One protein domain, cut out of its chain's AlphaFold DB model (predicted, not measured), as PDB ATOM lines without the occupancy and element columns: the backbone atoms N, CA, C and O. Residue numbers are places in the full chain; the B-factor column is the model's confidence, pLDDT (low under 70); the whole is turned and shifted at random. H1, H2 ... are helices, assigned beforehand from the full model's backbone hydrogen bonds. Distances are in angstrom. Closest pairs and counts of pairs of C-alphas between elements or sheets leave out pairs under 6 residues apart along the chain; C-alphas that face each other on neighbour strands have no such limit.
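AT A GLANCE: This is residues 76 to 115 of the 123 residues of the protein "Uncharacterized" of Syntrophomonas zehnderi OL-4 (UniProt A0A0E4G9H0). A long helix, H1, and a shorter one, H2, meet near their ends in an open corner, and residues 107 to 115 turn back from the far end of H2 as a tail. Residues 76 to 91 of H1 stick out as a free arm. The printed part has 40 residues with two named helices, H1 then H2, no named strand, and is all helix. It is loose, with a radius of gyration of the C-alphas of 11.6 A and spans of 33 by 23 by 15 A.

IN THESE COORDINATES: Find C-alpha 76 at (19.632, -1.191, 19.041); from there H1, residues 76 to 95, runs 28.5 A to C-alpha 95 at (-8.071, 0.256, 25.413). H2, residues 97 to 106, runs 14.9 A to C-alpha 106 at (-0.551, 5.778, 42.362).

HOW THE PARTS SIT: Look at Ala 93 and Leu 100: their C-alphas, the closest of H1 and H2, are 6.2 A apart. The helices are close but not clearly touching, at a steep tilt of 64 degrees, opposite ways. Every O i to N i+4 pair is within hydrogen-bond range in H1, 5 of 6 in H2.

THE WHOLE: The C-alphas of Asn 76 and Glu 98, the two farthest apart, are 33.5 A apart. The printed part has no cut, and the link from H1 to H2 is tight. Residues 91 to 115 have pLDDT under 70.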
ATOM      1  N   ASN A  76      20.771  -0.968  19.932       88.62
ATOM      2  CA  ASN A  76      19.632  -1.191  19.041       88.62
ATOM      3  C   ASN A  76      18.609  -2.161  19.640       88.62
ATOM      4  O   ASN A  76      17.411  -1.899  19.572       88.62
ATOM      5  N   GLU A  77      19.055  -3.248  20.269       86.50
ATOM      6  CA  GLU A  77      18.174  -4.171  20.987       86.50
ATOM      7  C   GLU A  77      17.463  -3.481  22.156       86.50
ATOM      8  O   GLU A  77      16.271  -3.697  22.370       86.50
ATOM      9  N   ALA A  78      18.169  -2.632  22.909       87.38
ATOM     10  CA  ALA A  78      17.568  -1.862  23.991       87.38
ATOM     11  C   ALA A  78      16.506  -0.883  23.468       87.38
ATOM     12  O   ALA A  78      15.408  -0.837  24.020       87.38
ATOM     13  N   TYR A  79      16.789  -0.168  22.375       90.44
ATOM     14  CA  TYR A  79      15.817   0.705  21.715       90.44
ATOM     15  C   TYR A  79      14.607  -0.067  21.193       90.44
ATOM     16  O   TYR A  79      13.478   0.377  21.382       90.44
ATOM     17  N   ALA A  80      14.819  -1.227  20.570       89.00
ATOM     18  CA  ALA A  80      13.735  -2.064  20.070       89.00
ATOM     19  C   ALA A  80      12.831  -2.555  21.210       89.00
ATOM     20  O   ALA A  80      11.611  -2.438  21.114       89.00
ATOM     21  N   ARG A  81      13.418  -3.031  22.320       88.19
ATOM     22  CA  ARG A  81      12.662  -3.435  23.518       88.19
ATOM     23  C   ARG A  81      11.916  -2.264  24.150       88.19
ATOM     24  O   ARG A  81      10.759  -2.420  24.524       88.19
ATOM     25  N   HIS A  82      12.557  -1.099  24.248       89.25
ATOM     26  CA  HIS A  82      11.921   0.107  24.770       89.25
ATOM     27  C   HIS A  82      10.730   0.521  23.906       89.25
ATOM     28  O   HIS A  82       9.645   0.751  24.426       89.25
ATOM     29  N   LYS A  83      10.912   0.569  22.584       89.94
ATOM     30  CA  LYS A  83       9.848   0.926  21.646       89.94
ATOM     31  C   LYS A  83       8.692  -0.071  21.689       89.94
ATOM     32  O   LYS A  83       7.546   0.346  21.742       89.94
ATOM     33  N   TYR A  84       8.983  -1.369  21.747       89.44
ATOM     34  CA  TYR A  84       7.957  -2.398  21.910       89.44
ATOM     35  C   TYR A  84       7.144  -2.212  23.200       89.44
ATOM     36  O   TYR A  84       5.917  -2.311  23.179       89.44
ATOM     37  N   LEU A  85       7.814  -1.912  24.317       86.31
ATOM     38  CA  LEU A  85       7.143  -1.621  25.582       86.31
ATOM     39  C   LEU A  85       6.293  -0.347  25.483       86.31
ATOM     40  O   LEU A  85       5.153  -0.341  25.936       86.31
ATOM     41  N   GLU A  86       6.823   0.709  24.870       83.81
ATOM     42  CA  GLU A  86       6.111   1.967  24.638       83.81
ATOM     43  C   GLU A  86       4.849   1.756  23.791       83.81
ATOM     44  O   GLU A  86       3.775   2.226  24.163       83.81
ATOM     45  N   ASP A  87       4.957   1.013  22.689       86.00
ATOM     46  CA  ASP A  87       3.838   0.697  21.800       86.00
ATOM     47  C   ASP A  87       2.790  -0.172  22.518       86.00
ATOM     48  O   ASP A  87       1.591   0.092  22.422       86.00
ATOM     49  N   SER A  88       3.233  -1.146  23.320       80.44
ATOM     50  CA  SER A  88       2.346  -1.993  24.131       80.44
ATOM     51  C   SER A  88       1.604  -1.192  25.206       80.44
ATOM     52  O   SER A  88       0.409  -1.395  25.422       80.44
ATOM     53  N   LEU A  89       2.286  -0.248  25.863       78.19
ATOM     54  CA  LEU A  89       1.675   0.636  26.857       78.19
ATOM     55  C   LEU A  89       0.697   1.620  26.209       78.19
ATOM     56  O   LEU A  89      -0.366   1.861  26.769       78.19
ATOM     57  N   LYS A  90       1.013   2.163  25.027       74.94
ATOM     58  CA  LYS A  90       0.093   3.020  24.260       74.94
ATOM     59  C   LYS A  90      -1.176   2.276  23.855       74.94
ATOM     60  O   LYS A  90      -2.260   2.849  23.947       74.94
ATOM     61  N   LEU A  91      -1.048   1.016  23.440       66.25
ATOM     62  CA  LEU A  91      -2.193   0.167  23.123       66.25
ATOM     63  C   LEU A  91      -3.066  -0.048  24.369       66.25
ATOM     64  O   LEU A  91      -4.244   0.291  24.355       66.25
ATOM     65  N   ALA A  92      -2.464  -0.467  25.487       61.53
ATOM     66  CA  ALA A  92      -3.177  -0.679  26.750       61.53
ATOM     67  C   ALA A  92      -3.840   0.600  27.306       61.53
ATOM     68  O   ALA A  92      -4.931   0.547  27.867       61.53
ATOM     69  N   ALA A  93      -3.195   1.756  27.131       59.78
ATOM     70  CA  ALA A  93      -3.717   3.075  27.483       59.78
ATOM     71  C   ALA A  93      -4.923   3.492  26.622       59.78
ATOM     72  O   ALA A  93      -5.819   4.184  27.099       59.78
ATOM     73  N   THR A  94      -4.943   3.082  25.353       58.91
ATOM     74  CA  THR A  94      -6.045   3.381  24.430       58.91
ATOM     75  C   THR A  94      -7.255   2.487  24.711       58.91
ATOM     76  O   THR A  94      -8.385   2.958  24.611       58.91
ATOM     77  N   ASP A  95      -7.020   1.241  25.137       59.62
ATOM     78  CA  ASP A  95      -8.071   0.256  25.413       59.62
ATOM     79  C   ASP A  95      -8.648   0.332  26.841       59.62
ATOM     80  O   ASP A  95      -9.736  -0.188  27.084       59.62
ATOM     81  N   ASN A  96      -7.960   0.966  27.805       59.66
ATOM     82  CA  ASN A  96      -8.383   0.974  29.211       59.66
ATOM     83  C   ASN A  96      -8.207   2.348  29.892       59.66
ATOM     84  O   ASN A  96      -7.224   2.611  30.595       59.66
ATOM     85  N   SER A  97      -9.192   3.230  29.695       59.22
ATOM     86  CA  SER A  97      -9.231   4.583  30.271       59.22
ATOM     87  C   SER A  97      -9.309   4.600  31.807       59.22
ATOM     88  O   SER A  97      -8.731   5.494  32.426       59.22
ATOM     89  N   GLU A  98      -9.938   3.602  32.438       60.81
ATOM     90  CA  GLU A  98      -9.991   3.465  33.905       60.81
ATOM     91  C   GLU A  98      -8.629   3.075  34.507       60.81
ATOM     92  O   GLU A  98      -8.210   3.628  35.527       60.81
ATOM     93  N   GLY A  99      -7.886   2.174  33.852       58.53
ATOM     94  CA  GLY A  99      -6.561   1.736  34.312       58.53
ATOM     95  C   GLY A  99      -5.500   2.845  34.288       58.53
ATOM     96  O   GLY A  99      -4.633   2.902  35.165       58.53
ATOM     97  N   LEU A 100      -5.594   3.769  33.323       60.66
ATOM     98  CA  LEU A 100      -4.739   4.960  33.261       60.66
ATOM     99  C   LEU A 100      -4.942   5.891  34.459       60.66
ATOM    100  O   LEU A 100      -3.956   6.398  34.997       60.66
ATOM    101  N   GLY A 101      -6.191   6.093  34.892       62.97
ATOM    102  CA  GLY A 101      -6.508   6.913  36.064       62.97
ATOM    103  C   GLY A 101      -5.815   6.388  37.322       62.97
ATOM    104  O   GLY A 101      -5.126   7.136  38.016       62.97
ATOM    105  N   PHE A 102      -5.879   5.073  37.535       61.16
ATOM    106  CA  PHE A 102      -5.265   4.408  38.687       61.16
ATOM    107  C   PHE A 102      -3.725   4.459  38.678       61.16
ATOM    108  O   PHE A 102      -3.088   4.666  39.714       61.16
ATOM    109  N   LEU A 103      -3.093   4.305  37.508       63.62
ATOM    110  CA  LEU A 103      -1.632   4.393  37.358       63.62
ATOM    111  C   LEU A 103      -1.106   5.822  37.565       63.62
ATOM    112  O   LEU A 103      -0.054   6.002  38.187       63.62
ATOM    113  N   ILE A 104      -1.839   6.832  37.083       65.81
ATOM    114  CA  ILE A 104      -1.509   8.251  37.289       65.81
ATOM    115  C   ILE A 104      -1.642   8.628  38.766       65.81
ATOM    116  O   ILE A 104      -0.763   9.312  39.292       65.81
ATOM    117  N   GLU A 105      -2.689   8.155  39.443       65.25
ATOM    118  CA  GLU A 105      -2.925   8.415  40.864       65.25
ATOM    119  C   GLU A 105      -1.823   7.802  41.744       65.25
ATOM    120  O   GLU A 105      -1.258   8.474  42.609       65.25
ATOM    121  N   LYS A 106      -1.447   6.543  41.481       66.81
ATOM    122  CA  LYS A 106      -0.551   5.778  42.362       66.81
ATOM    123  C   LYS A 106       0.944   5.951  42.063       66.81
ATOM    124  O   LYS A 106       1.763   5.856  42.974       66.81
ATOM    125  N   HIS A 107       1.317   6.214  40.807       62.09
ATOM    126  CA  HIS A 107       2.717   6.306  40.361       62.09
ATOM    127  C   HIS A 107       3.051   7.643  39.688       62.09
ATOM    128  O   HIS A 107       3.923   7.726  38.821       62.09
ATOM    129  N   SER A 108       2.405   8.719  40.142       58.34
ATOM    130  CA  SER A 108       2.573  10.075  39.609       58.34
ATOM    131  C   SER A 108       4.036  10.531  39.500       58.34
ATOM    132  O   SER A 108       4.365  11.273  38.580       58.34
ATOM    133  N   GLN A 109       4.928  10.083  40.387       63.84
ATOM    134  CA  GLN A 109       6.337  10.499  40.439       63.84
ATOM    135  C   GLN A 109       7.213   9.938  39.304       63.84
ATOM    136  O   GLN A 109       8.272  10.496  39.029       63.84
ATOM    137  N   LEU A 110       6.791   8.851  38.646       63.03
ATOM    138  CA  LEU A 110       7.591   8.127  37.646       63.03
ATOM    139  C   LEU A 110       7.112   8.356  36.204       63.03
ATOM    140  O   LEU A 110       7.772   7.923  35.262       63.03
ATOM    141  N   ILE A 111       5.976   9.037  36.017       62.78
ATOM    142  CA  ILE A 111       5.388   9.273  34.696       62.78
ATOM    143  C   ILE A 111       5.870  10.628  34.148       62.78
ATOM    144  O   ILE A 111       5.642  11.661  34.785       62.78
ATOM    145  N   PRO A 112       6.491  10.667  32.952       60.47
ATOM    146  CA  PRO A 112       6.901  11.912  32.312       60.47
ATOM    147  C   PRO A 112       5.720  12.876  32.115       60.47
ATOM    148  O   PRO A 112       4.651  12.485  31.643       60.47
ATOM    149  N   ASN A 113       5.929  14.166  32.410       57.88
ATOM    150  CA  ASN A 113       4.893  15.218  32.389       57.88
ATOM    151  C   ASN A 113       4.127  15.362  31.055       57.88
ATOM    152  O   ASN A 113       3.063  15.978  31.026       57.88
ATOM    153  N   VAL A 114       4.639  14.795  29.959       56.81
ATOM    154  CA  VAL A 114       4.013  14.813  28.626       56.81
ATOM    155  C   VAL A 114       2.692  14.031  28.605       56.81
ATOM    156  O   VAL A 114       1.739  14.474  27.970       56.81
ATOM    157  N   VAL A 115       2.588  12.929  29.359       57.00
ATOM    158  CA  VAL A 115       1.365  12.100  29.423       57.00
ATOM    159  C   VAL A 115       0.278  12.756  30.287       57.00
ATOM    160  O   VAL A 115      -0.911  12.599  30.028       57.00
TER     161      VAL A 115